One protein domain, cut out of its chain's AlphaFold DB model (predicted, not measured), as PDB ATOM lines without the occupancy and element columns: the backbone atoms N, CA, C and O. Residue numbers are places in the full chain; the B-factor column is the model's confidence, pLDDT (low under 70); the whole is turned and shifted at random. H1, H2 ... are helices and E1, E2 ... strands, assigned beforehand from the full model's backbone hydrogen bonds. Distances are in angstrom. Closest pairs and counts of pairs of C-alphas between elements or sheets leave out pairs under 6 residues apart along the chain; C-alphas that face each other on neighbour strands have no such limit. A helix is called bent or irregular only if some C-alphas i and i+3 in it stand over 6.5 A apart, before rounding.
ATOM      1  N   ALA A  97     181.874 119.758 169.100       82.19
ATOM      2  CA  ALA A  97     182.009 119.159 170.410       82.19
ATOM      3  C   ALA A  97     182.915 117.940 170.333       82.19
ATOM      4  O   ALA A  97     182.977 117.254 169.311       82.19
ATOM      5  N   SER A  98     183.601 117.674 171.438       84.75
ATOM      6  CA  SER A  98     184.329 116.430 171.631       84.75
ATOM      7  C   SER A  98     183.314 115.298 171.797       84.75
ATOM      8  O   SER A  98     182.553 115.274 172.764       84.75
ATOM      9  N   GLU A  99     183.278 114.362 170.847       85.62
ATOM     10  CA  GLU A  99     182.386 113.199 170.911       85.62
ATOM     11  C   GLU A  99     182.616 112.348 172.179       85.62
ATOM     12  O   GLU A  99     181.628 111.993 172.824       85.62
ATOM     13  N   PRO A 100     183.867 112.074 172.620       86.62
ATOM     14  CA  PRO A 100     184.104 111.421 173.907       86.62
ATOM     15  C   PRO A 100     183.503 112.185 175.091       86.62
ATOM     16  O   PRO A 100     182.865 111.576 175.946       86.62
ATOM     17  N   ARG A 101     183.641 113.519 175.113       85.12
ATOM     18  CA  ARG A 101     183.111 114.364 176.194       85.12
ATOM     19  C   ARG A 101     181.586 114.334 176.244       85.12
ATOM     20  O   ARG A 101     181.002 114.250 177.320       85.12
ATOM     21  N   LEU A 102     180.939 114.365 175.079       89.50
ATOM     22  CA  LEU A 102     179.488 114.227 174.983       89.50
ATOM     23  C   LEU A 102     179.012 112.864 175.489       89.50
ATOM     24  O   LEU A 102     178.042 112.810 176.241       89.50
ATOM     25  N   LYS A 103     179.710 111.778 175.133       90.00
ATOM     26  CA  LYS A 103     179.396 110.423 175.616       90.00
ATOM     27  C   LYS A 103     179.559 110.303 177.131       90.00
ATOM     28  O   LYS A 103     178.656 109.787 177.778       90.00
ATOM     29  N   GLU A 104     180.655 110.819 177.690       90.25
ATOM     30  CA  GLU A 104     180.921 110.838 179.140       90.25
ATOM     31  C   GLU A 104     179.783 111.518 179.916       90.25
ATOM     32  O   GLU A 104     179.340 111.025 180.949       90.25
ATOM     33  N   LYS A 105     179.276 112.639 179.392       87.88
ATOM     34  CA  LYS A 105     178.200 113.423 180.014       87.88
ATOM     35  C   LYS A 105     176.792 112.924 179.669       87.88
ATOM     36  O   LYS A 105     175.824 113.409 180.246       87.88
ATOM     37  N   GLY A 106     176.655 111.996 178.720       92.81
ATOM     38  CA  GLY A 106     175.358 111.568 178.188       92.81
ATOM     39  C   GLY A 106     174.621 112.670 177.414       92.81
ATOM     40  O   GLY A 106     173.392 112.698 177.391       92.81
ATOM     41  N   TYR A 107     175.348 113.613 176.811       92.38
ATOM     42  CA  TYR A 107     174.778 114.765 176.111       92.38
ATOM     43  C   TYR A 107     174.666 114.519 174.605       92.38
ATOM     44  O   TYR A 107     175.552 113.947 173.975       92.38
ATOM     45  N   ALA A 108     173.586 115.019 174.005       90.94
ATOM     46  CA  ALA A 108     173.459 115.106 172.554       90.94
ATOM     47  C   ALA A 108     174.113 116.391 172.022       90.94
ATOM     48  O   ALA A 108     174.190 117.399 172.729       90.94
ATOM     49  N   MET A 109     174.526 116.372 170.751       89.19
ATOM     50  CA  MET A 109     174.987 117.582 170.064       89.19
ATOM     51  C   MET A 109     173.891 118.662 170.067       89.19
ATOM     52  O   MET A 109     172.740 118.346 169.738       89.19
ATOM     53  N   PRO A 110     174.230 119.929 170.376       88.69
ATOM     54  CA  PRO A 110     173.306 121.037 170.189       88.69
ATOM     55  C   PRO A 110     172.966 121.168 168.700       88.69
ATOM     56  O   PRO A 110     173.837 121.054 167.836       88.69
ATOM     57  N   LYS A 111     171.689 121.396 168.399       89.12
ATOM     58  CA  LYS A 111     171.160 121.562 167.037       89.12
ATOM     59  C   LYS A 111     170.926 123.025 166.687       89.12
ATOM     60  O   LYS A 111     170.744 123.358 165.519       89.12
ATOM     61  N   SER A 112     170.923 123.898 167.691       89.31
ATOM     62  CA  SER A 112     170.739 125.331 167.524       89.31
ATOM     63  C   SER A 112     171.650 126.133 168.452       89.31
ATOM     64  O   SER A 112     172.129 125.638 169.471       89.31
ATOM     65  N   VAL A 113     171.843 127.409 168.121       88.38
ATOM     66  CA  VAL A 113     172.498 128.382 169.010       88.38
ATOM     67  C   VAL A 113     171.760 128.515 170.348       88.38
ATOM     68  O   VAL A 113     172.389 128.616 171.392       88.38
ATOM     69  N   LYS A 114     170.425 128.415 170.350       91.00
ATOM     70  CA  LYS A 114     169.609 128.512 171.570       91.00
ATOM     71  C   LYS A 114     169.853 127.347 172.526       91.00
ATOM     72  O   LYS A 114     169.816 127.546 173.735       91.00
ATOM     73  N   ASP A 115     170.154 126.161 171.999       92.56
ATOM     74  CA  ASP A 115     170.391 124.963 172.814       92.56
ATOM     75  C   ASP A 115     171.586 125.136 173.755       92.56
ATOM     76  O   ASP A 115     171.681 124.437 174.758       92.56
ATOM     77  N   LEU A 116     172.497 126.059 173.445       91.56
ATOM     78  CA  LEU A 116     173.692 126.332 174.243       91.56
ATOM     79  C   LEU A 116     173.443 127.217 175.448       91.56
ATOM     80  O   LEU A 116     174.332 127.362 176.281       91.56
ATOM     81  N   LEU A 117     172.248 127.792 175.550       94.69
ATOM     82  CA  LEU A 117     171.815 128.498 176.745       94.69
ATOM     83  C   LEU A 117     171.345 127.527 177.837       94.69
ATOM     84  O   LEU A 117     171.177 127.935 178.983       94.69
ATOM     85  N   ASP A 118     171.154 126.244 177.503       95.19
ATOM     86  CA  ASP A 118     170.786 125.211 178.469       95.19
ATOM     87  C   ASP A 118     171.848 125.129 179.587       95.19
ATOM     88  O   ASP A 118     173.032 124.928 179.288       95.19
ATOM     89  N   PRO A 119     171.459 125.261 180.872       95.00
ATOM     90  CA  PRO A 119     172.384 125.207 182.002       95.00
ATOM     91  C   PRO A 119     173.238 123.937 182.072       95.00
ATOM     92  O   PRO A 119     174.282 123.952 182.723       95.00
ATOM     93  N   LYS A 120     172.852 122.843 181.397       93.50
ATOM     94  CA  LYS A 120     173.682 121.629 181.313       93.50
ATOM     95  C   LYS A 120     175.055 121.874 180.677       93.50
ATOM     96  O   LYS A 120     175.972 121.089 180.911       93.50
ATOM     97  N   TRP A 121     175.195 122.941 179.883       93.31
ATOM     98  CA  TRP A 121     176.451 123.343 179.248       93.31
ATOM     99  C   TRP A 121     177.349 124.189 180.146       93.31
ATOM    100  O   TRP A 121     178.424 124.598 179.707       93.31
ATOM    101  N   LYS A 122     176.933 124.470 181.385       94.00
ATOM    102  CA  LYS A 122     177.704 125.296 182.307       94.00
ATOM    103  C   LYS A 122     179.111 124.745 182.516       94.00
ATOM    104  O   LYS A 122     179.281 123.655 183.054       94.00
ATOM    105  N   GLY A 123     180.114 125.527 182.117       91.25
ATOM    106  CA  GLY A 123     181.519 125.144 182.235       91.25
ATOM    107  C   GLY A 123     181.988 124.141 181.176       91.25
ATOM    108  O   GLY A 123     183.076 123.594 181.316       91.25
ATOM    109  N   GLU A 124     181.214 123.910 180.113       89.50
ATOM    110  CA  GLU A 124     181.599 123.008 179.017       89.50
ATOM    111  C   GLU A 124     181.934 123.767 177.720       89.50
ATOM    112  O   GLU A 124     182.597 123.211 176.848       89.50
ATOM    113  N   ILE A 125     181.521 125.035 177.583       90.38
ATOM    114  CA  ILE A 125     181.738 125.840 176.370       90.38
ATOM    115  C   ILE A 125     183.059 126.612 176.470       90.38
ATOM    116  O   ILE A 125     183.285 127.329 177.439       90.38
ATOM    117  N   LEU A 126     183.897 126.570 175.434       89.06
ATOM    118  CA  LEU A 126     184.966 127.563 175.255       89.06
ATOM    119  C   LEU A 126     184.671 128.476 174.071       89.06
ATOM    120  O   LEU A 126     184.167 128.056 173.025       89.06
ATOM    121  N   LEU A 127     185.068 129.733 174.209       88.94
ATOM    122  CA  LEU A 127     184.989 130.726 173.147       88.94
ATOM    123  C   LEU A 127     186.322 131.469 173.030       88.94
ATOM    124  O   LEU A 127     187.162 131.411 173.924       88.94
ATOM    125  N   PRO A 128     186.598 132.139 171.909       86.25
ATOM    126  CA  PRO A 128     187.654 133.134 171.879       86.25
ATOM    127  C   PRO A 128     187.181 134.440 172.533       86.25
ATOM    128  O   PRO A 128     185.999 134.767 172.465       86.25
ATOM    129  N   SER A 129     188.094 135.195 173.142       85.06
ATOM    130  CA  SER A 129     187.786 136.499 173.742       85.06
ATOM    131  C   SER A 129     187.525 137.557 172.661       85.06
ATOM    132  O   SER A 129     188.382 137.725 171.786       85.06
ATOM    133  N   PRO A 130     186.408 138.312 172.708       82.94
ATOM    134  CA  PRO A 130     186.136 139.399 171.761       82.94
ATOM    135  C   PRO A 130     187.125 140.564 171.873       82.94
ATOM    136  O   PRO A 130     187.271 141.312 170.914       82.94
ATOM    137  N   VAL A 131     187.849 140.683 172.991       79.56
ATOM    138  CA  VAL A 131     188.848 141.742 173.211       79.56
ATOM    139  C   VAL A 131     190.063 141.572 172.299       79.56
ATOM    140  O   VAL A 131     190.600 142.547 171.784       79.56
ATOM    141  N   THR A 132     190.512 140.333 172.091       75.06
ATOM    142  CA  THR A 132     191.755 140.043 171.355       75.06
ATOM    143  C   THR A 132     191.513 139.299 170.046       75.06
ATOM    144  O   THR A 132     192.344 139.339 169.145       75.06
ATOM    145  N   SER A 133     190.384 138.606 169.902       80.75
ATOM    146  CA  SER A 133     190.117 137.759 168.745       80.75
ATOM    147  C   SER A 133     189.100 138.384 167.798       80.75
ATOM    148  O   SER A 133     187.911 138.461 168.103       80.75
ATOM    149  N   GLY A 134     189.533 138.685 166.570       78.31
ATOM    150  CA  GLY A 134     188.618 139.108 165.503       78.31
ATOM    151  C   GLY A 134     187.538 138.062 165.201       78.31
ATOM    152  O   GLY A 134     186.391 138.390 164.919       78.31
ATOM    153  N   THR A 135     187.855 136.776 165.375       81.00
ATOM    154  CA  THR A 135     186.876 135.690 165.268       81.00
ATOM    155  C   THR A 135     185.756 135.801 166.297       81.00
ATOM    156  O   THR A 135     184.638 135.405 165.977       81.00
ATOM    157  N   ALA A 136     186.059 136.269 167.512       84.38
ATOM    158  CA  ALA A 136     185.089 136.475 168.584       84.38
ATOM    159  C   ALA A 136     184.292 137.766 168.386       84.38
ATOM    160  O   ALA A 136     183.076 137.741 168.539       84.38
ATOM    161  N   TYR A 137     184.947 138.837 167.934       86.31
ATOM    162  CA  TYR A 137     184.268 140.058 167.503       86.31
ATOM    163  C   TYR A 137     183.196 139.767 166.440       86.31
ATOM    164  O   TYR A 137     182.042 140.162 166.594       86.31
ATOM    165  N   LEU A 138     183.521 138.950 165.431       86.44
ATOM    166  CA  LEU A 138     182.543 138.517 164.428       86.44
ATOM    167  C   LEU A 138     181.398 137.669 165.012       86.44
ATOM    168  O   LEU A 138     180.314 137.675 164.437       86.44
ATOM    169  N   ILE A 139     181.589 136.952 166.132       87.31
ATOM    170  CA  ILE A 139     180.479 136.256 166.825       87.31
ATOM    171  C   ILE A 139     179.496 137.279 167.364       87.31
ATOM    172  O   ILE A 139     178.299 137.158 167.121       87.31
ATOM    173  N   VAL A 140     180.020 138.264 168.095       90.81
ATOM    174  CA  VAL A 140     179.223 139.312 168.730       90.81
ATOM    175  C   VAL A 140     178.433 140.050 167.661       90.81
ATOM    176  O   VAL A 140     177.207 140.059 167.724       90.81
ATOM    177  N   LEU A 141     179.110 140.544 166.619       89.50
ATOM    178  CA  LEU A 141     178.441 141.195 165.493       89.50
ATOM    179  C   LEU A 141     177.365 140.309 164.863       89.50
ATOM    180  O   LEU A 141     176.263 140.787 164.626       89.50
ATOM    181  N   SER A 142     177.640 139.019 164.647       88.62
ATOM    182  CA  SER A 142     176.655 138.104 164.056       88.62
ATOM    183  C   SER A 142     175.384 138.008 164.902       88.62
ATOM    184  O   SER A 142     174.288 138.065 164.355       88.62
ATOM    185  N   PHE A 143     175.499 137.894 166.230       91.19
ATOM    186  CA  PHE A 143     174.320 137.820 167.099       91.19
ATOM    187  C   PHE A 143     173.572 139.148 167.200       91.19
ATOM    188  O   PHE A 143     172.342 139.136 167.185       91.19
ATOM    189  N   LEU A 144     174.281 140.277 167.230       94.19
ATOM    190  CA  LEU A 144     173.650 141.599 167.200       94.19
ATOM    191  C   LEU A 144     172.935 141.847 165.863       94.19
ATOM    192  O   LEU A 144     171.842 142.402 165.849       94.19
ATOM    193  N   SER A 145     173.492 141.389 164.739       89.94
ATOM    194  CA  SER A 145     172.827 141.467 163.433       89.94
ATOM    195  C   SER A 145     171.612 140.541 163.327       89.94
ATOM    196  O   SER A 145     170.620 140.914 162.709       89.94
ATOM    197  N   LEU A 146     171.671 139.339 163.912       89.69
ATOM    198  CA  LEU A 146     170.586 138.352 163.831       89.69
ATOM    199  C   LEU A 146     169.407 138.669 164.755       89.69
ATOM    200  O   LEU A 146     168.261 138.435 164.377       89.69
ATOM    201  N   TYR A 147     169.679 139.146 165.969       92.00
ATOM    202  CA  TYR A 147     168.661 139.351 167.004       92.00
ATOM    203  C   TYR A 147     168.383 140.827 167.311       92.00
ATOM    204  O   TYR A 147     167.465 141.129 168.069       92.00
ATOM    205  N   GLY A 148     169.128 141.753 166.707       95.00
ATOM    206  CA  GLY A 148     169.143 143.150 167.126       95.00
ATOM    207  C   GLY A 148     169.983 143.349 168.388       95.00
ATOM    208  O   GLY A 148     170.386 142.392 169.051       95.00
ATOM    209  N   GLU A 149     170.257 144.607 168.731       94.12
ATOM    210  CA  GLU A 149     171.195 144.947 169.805       94.12
ATOM    211  C   GLU A 149     170.747 144.401 171.170       94.12
ATOM    212  O   GLU A 149     171.479 143.650 171.811       94.12
ATOM    213  N   THR A 150     169.511 144.697 171.578       97.00
ATOM    214  CA  THR A 150     168.978 144.297 172.890       97.00
ATOM    215  C   THR A 150     168.924 142.780 173.072       97.00
ATOM    216  O   THR A 150     169.432 142.253 174.061       97.00
ATOM    217  N   GLU A 151     168.304 142.055 172.140       96.00
ATOM    218  CA  GLU A 151     168.147 140.600 172.271       96.00
ATOM    219  C   GLU A 151     169.454 139.855 171.972       96.00
ATOM    220  O   GLU A 151     169.716 138.806 172.562       96.00
ATOM    221  N   GLY A 152     170.313 140.417 171.119       96.06
ATOM    222  CA  GLY A 152     171.653 139.898 170.872       96.06
ATOM    223  C   GLY A 152     172.529 139.952 172.123       96.06
ATOM    224  O   GLY A 152     173.137 138.941 172.474       96.06
ATOM    225  N   TRP A 153     172.540 141.075 172.852       97.06
ATOM    226  CA  TRP A 153     173.262 141.174 174.126       97.06
ATOM    227  C   TRP A 153     172.702 140.235 175.191       97.06
ATOM    228  O   TRP A 153     173.476 139.507 175.809       97.06
ATOM    229  N   LYS A 154     171.373 140.143 175.336       97.38
ATOM    230  CA  LYS A 154     170.746 139.167 176.248       97.38
ATOM    231  C   LYS A 154     171.174 137.732 175.944       97.38
ATOM    232  O   LYS A 154     171.456 136.963 176.862       97.38
ATOM    233  N   TYR A 155     171.227 137.362 174.666       95.62
ATOM    234  CA  TYR A 155     171.701 136.045 174.253       95.62
ATOM    235  C   TYR A 155     173.175 135.834 174.633       95.62
ATOM    236  O   TYR A 155     173.520 134.791 175.186       95.62
ATOM    237  N   LEU A 156     174.043 136.814 174.357       95.25
ATOM    238  CA  LEU A 156     175.476 136.730 174.657       95.25
ATOM    239  C   LEU A 156     175.742 136.625 176.165       95.25
ATOM    240  O   LEU A 156     176.553 135.800 176.574       95.25
ATOM    241  N   GLU A 157     175.021 137.385 176.991       95.81
ATOM    242  CA  GLU A 157     175.090 137.294 178.455       95.81
ATOM    243  C   GLU A 157     174.608 135.937 178.978       95.81
ATOM    244  O   GLU A 157     175.189 135.373 179.906       95.81
ATOM    245  N   ALA A 158     173.540 135.387 178.394       96.25
ATOM    246  CA  ALA A 158     173.062 134.058 178.753       96.25
ATOM    247  C   ALA A 158     174.073 132.971 178.359       96.25
ATOM    248  O   ALA A 158     174.292 132.033 179.126       96.25
ATOM    249  N   LEU A 159     174.712 133.112 177.194       94.75
ATOM    250  CA  LEU A 159     175.745 132.195 176.720       94.75
ATOM    251  C   LEU A 159     176.992 132.245 177.609       94.75
ATOM    252  O   LEU A 159     177.534 131.192 177.936       94.75
ATOM    253  N   ASP A 160     177.419 133.441 178.026       95.06
ATOM    254  CA  ASP A 160     178.594 133.657 178.881       95.06
ATOM    255  C   ASP A 160     178.535 132.847 180.182       95.06
ATOM    256  O   ASP A 160     179.520 132.234 180.581       95.06
ATOM    257  N   ARG A 161     177.344 132.715 180.778       95.88
ATOM    258  CA  ARG A 161     177.128 131.900 181.991       95.88
ATOM    259  C   ARG A 161     177.501 130.431 181.813       95.88
ATOM    260  O   ARG A 161     177.744 129.746 182.809       95.88
ATOM    261  N   ASN A 162     177.526 129.952 180.570       95.00
ATOM    262  CA  ASN A 162     177.907 128.590 180.232       95.00
ATOM    263  C   ASN A 162     179.368 128.458 179.773       95.00
ATOM    264  O   ASN A 162     179.872 127.337 179.662       95.00
ATOM    265  N   VAL A 163     180.069 129.573 179.550       93.25
ATOM    266  CA  VAL A 163     181.462 129.582 179.104       93.25
ATOM    267  C   VAL A 163     182.396 129.236 180.261       93.25
ATOM    268  O   VAL A 163     182.386 129.860 181.316       93.25
ATOM    269  N   ALA A 164     183.240 128.230 180.048       91.25
ATOM    270  CA  ALA A 164     184.277 127.824 180.985       91.25
ATOM    271  C   ALA A 164     185.519 128.714 180.877       91.25
ATOM    272  O   ALA A 164     186.151 129.041 181.877       91.25
ATOM    273  N   TYR A 165     185.902 129.066 179.646       87.56
ATOM    274  CA  TYR A 165     187.140 129.789 179.389       87.56
ATOM    275  C   TYR A 165     187.136 130.510 178.039       87.56
ATOM    276  O   TYR A 165     186.666 129.985 177.021       87.56
ATOM    277  N   TYR A 166     187.740 131.701 178.036       88.75
ATOM    278  CA  TYR A 166     187.984 132.495 176.842       88.75
ATOM    279  C   TYR A 166     189.443 132.395 176.391       88.75
ATOM    280  O   TYR A 166     190.361 132.856 177.063       88.75
ATOM    281  N   THR A 167     189.662 131.837 175.205       83.31
ATOM    282  CA  THR A 167     190.998 131.766 174.596       83.31
ATOM    283  C   THR A 167     191.402 133.108 173.974       83.31
ATOM    284  O   THR A 167     190.563 133.858 173.470       83.31
ATOM    285  N   ARG A 168     192.706 133.407 173.935       73.75
ATOM    286  CA  ARG A 168     193.216 134.663 173.353       73.75
ATOM    287  C   ARG A 168     193.006 134.760 171.834       73.75
ATOM    288  O   ARG A 168     192.719 135.836 171.320       73.75
ATOM    289  N   GLY A 169     193.146 133.649 171.108       69.44
ATOM    290  CA  GLY A 169     193.066 133.612 169.643       69.44
ATOM    291  C   GLY A 169     191.885 132.793 169.122       69.44
ATOM    292  O   GLY A 169     191.536 131.768 169.692       69.44
ATOM    293  N   GLY A 170     191.317 133.187 167.977       68.00
ATOM    294  CA  GLY A 170     190.134 132.552 167.371       68.00
ATOM    295  C   GLY A 170     190.237 131.054 167.062       68.00
ATOM    296  O   GLY A 170     189.215 130.378 166.989       68.00
ATOM    297  N   GLY A 171     191.454 130.533 166.880       68.44
ATOM    298  CA  GLY A 171     191.708 129.108 166.644       68.44
ATOM    299  C   GLY A 171     191.975 128.288 167.909       68.44
ATOM    300  O   GLY A 171     191.966 127.063 167.836       68.44
ATOM    301  N   GLY A 172     192.207 128.948 169.049       67.50
ATOM    302  CA  GLY A 172     192.490 128.296 170.328       67.50
ATOM    303  C   GLY A 172     191.418 127.299 170.770       67.50
ATOM    304  O   GLY A 172     191.784 126.197 171.174       67.50
ATOM    305  N   PRO A 173     190.111 127.604 170.641       67.56
ATOM    306  CA  PRO A 173     189.107 126.707 171.172       67.56
ATOM    307  C   PRO A 173     189.085 125.350 170.434       67.56
ATOM    308  O   PRO A 173     189.238 124.314 171.077       67.56
ATOM    309  N   ALA A 174     189.034 125.291 169.096       69.38
ATOM    310  CA  ALA A 174     189.014 123.970 168.438       69.38
ATOM    311  C   ALA A 174     190.270 123.125 168.667       69.38
ATOM    312  O   ALA A 174     190.185 121.901 168.595       69.38
ATOM    313  N   GLN A 175     191.425 123.737 168.943       69.50
ATOM    314  CA  GLN A 175     192.612 122.972 169.329       69.50
ATOM    315  C   GLN A 175     192.396 122.242 170.660       69.50
ATOM    316  O   GLN A 175     192.818 121.096 170.788       69.50
ATOM    317  N   LEU A 176     191.707 122.874 171.614       66.06
ATOM    318  CA  LEU A 176     191.358 122.275 172.904       66.06
ATOM    319  C   LEU A 176     190.276 121.196 172.754       66.06
ATOM    320  O   LEU A 176     190.376 120.138 173.372       66.06
ATOM    321  N   VAL A 177     189.301 121.384 171.854       65.50
ATOM    322  CA  VAL A 177     188.331 120.315 171.524       65.50
ATOM    323  C   VAL A 177     189.001 119.106 170.911       65.50
ATOM    324  O   VAL A 177     188.704 117.980 171.296       65.50
ATOM    325  N   ALA A 178     189.905 119.329 169.957       61.38
ATOM    326  CA  ALA A 178     190.604 118.250 169.272       61.38
ATOM    327  C   ALA A 178     191.451 117.401 170.235       61.38
ATOM    328  O   ALA A 178     191.700 116.233 169.955       61.38
ATOM    329  N   ARG A 179     191.866 117.969 171.373       69.19
ATOM    330  CA  ARG A 179     192.581 117.264 172.448       69.19
ATOM    331  C   ARG A 179     191.655 116.542 173.431       69.19
ATOM    332  O   ARG A 179     192.137 115.879 174.337       69.19
ATOM    333  N   GLY A 180     190.339 116.653 173.252       58.41
ATOM    334  CA  GLY A 180     189.338 116.060 174.137       58.41
ATOM    335  C   GLY A 180     189.106 116.843 175.431       58.41
ATOM    336  O   GLY A 180     188.314 116.405 176.257       58.41
ATOM    337  N   GLU A 181     189.748 118.002 175.592       50.56
ATOM    338  CA  GLU A 181     189.768 118.770 176.842       50.56
ATOM    339  C   GLU A 181     188.526 119.666 177.013       50.56
ATOM    340  O   GLU A 181     188.272 120.137 178.119       50.56
ATOM    341  N   ALA A 182     187.739 119.910 175.950       51.59
ATOM    342  CA  ALA A 182     186.535 120.752 176.009       51.59
ATOM    343  C   ALA A 182     185.595 120.641 174.783       51.59
ATOM    344  O   ALA A 182     185.879 119.930 173.817       51.59
ATOM    345  N   ILE A 183     184.492 121.408 174.788       50.94
ATOM    346  CA  ILE A 183     183.607 121.690 173.643       50.94
ATOM    347  C   ILE A 183     183.806 123.148 173.231       50.94
ATOM    348  O   ILE A 183     183.616 124.053 174.036       50.94
ATOM    349  N   SER A 184     184.205 123.412 171.986       47.19
ATOM    350  CA  SER A 184     184.450 124.768 171.495       47.19
ATOM    351  C   SER A 184     184.806 124.899 170.006       47.19
ATOM    352  O   SER A 184     184.983 123.949 169.248       47.19
ATOM    353  N   ARG A 185     184.861 126.153 169.563       38.28
ATOM    354  CA  ARG A 185     184.765 126.574 168.169       38.28
ATOM    355  C   ARG A 185     186.102 127.038 167.572       38.28
ATOM    356  O   ARG A 185     186.800 127.852 168.162       38.28
TER     357      ARG A 185
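What this domain is: This is residues 97 to 185 of the 193 residues of an uncharacterized protein of Candidatus Rokubacteria bacterium (UniProt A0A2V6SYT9). A small sheet of two parallel strands, E1 and E2, lies near the middle, and the long helix H3, bent into a V, makes one end of the domain, while the short helix H1 stands off at the other end. H4 packs beside E1 with its residues 172 to 177, and H2 packs on residues 155 to 159 of H3b, the second arm of the V. The printed part has 89 residues, with four named helices and two named strands in the order H1, H2, E1, H3, E2, H4. The class is mostly helix, and the whole is compact, with a radius of gyration of the C-alphas of 12.8 A and spans of 37 by 25 by 18 A.

Where its parts are: H1, residues 99 to 105, begins at C-alpha 99 at (182.386, 113.199, 170.911) and is 10.0 A long. H2 is residues 114 to 117, 5.6 A long, and E1 is residues 125 to 128, 10.4 A long. H3, residues 134 to 160, was assigned as one helix by its hydrogen bonds but is bent: C-alphas 146 and 149 are 8.9 A apart. Its arms are H3a, residues 134 to 146, 18.1 A long, and H3b, residues 149 to 160, 16.3 A long, beginning at C-alpha 149 at (171.195, 144.947, 169.805). E2 is residues 163 to 167, 10.8 A long. H4, residues 172 to 178, is 10.3 A long and ends at C-alpha 178 at (190.604, 118.250, 169.272).

How they stand to each other: E1 and E2 are parallel neighbours at 27 degrees, with N 164 and O 125 at 2.8 A and N 127 and O 165 at 3.2 A, both within hydrogen-bond range. E1, H3 and E2 form a strand-helix-strand unit, two parallel neighbour strands with a helix between them, and its crossover is right-handed. H3a and H3b touch at a steep tilt of 51 degrees, opposite ways; their closest C-alphas, of Leu 144 and Gly 152, are 4.5 A apart. The closest C-alphas of E1 and H3a, those of Pro 128 and Ala 136, are 5.3 A apart. H2 and H3b touch, the closest C-alphas being those of Leu 117 and Leu 159 at 5.4 A. The closest C-alphas of E1 and H4, those of Leu 126 and Pro 173, are 5.9 A apart. Residues 125 to 126 of E1 also pair with residues 183 to 184, parallel. H1 touches no helix and is apart from both strands. In H1, H3a, H3b and H4 every O i to N i+4 pair is within hydrogen-bond range; H2 is too short for such a pair.

The domain as a whole: The two C-alphas farthest apart are those of Glu 104 and Glu 149, at 36.7 A. The printed part has no cut, and no link is long. The mean pLDDT of the printed part is 84.3, and residues 169 to 185 are under 70.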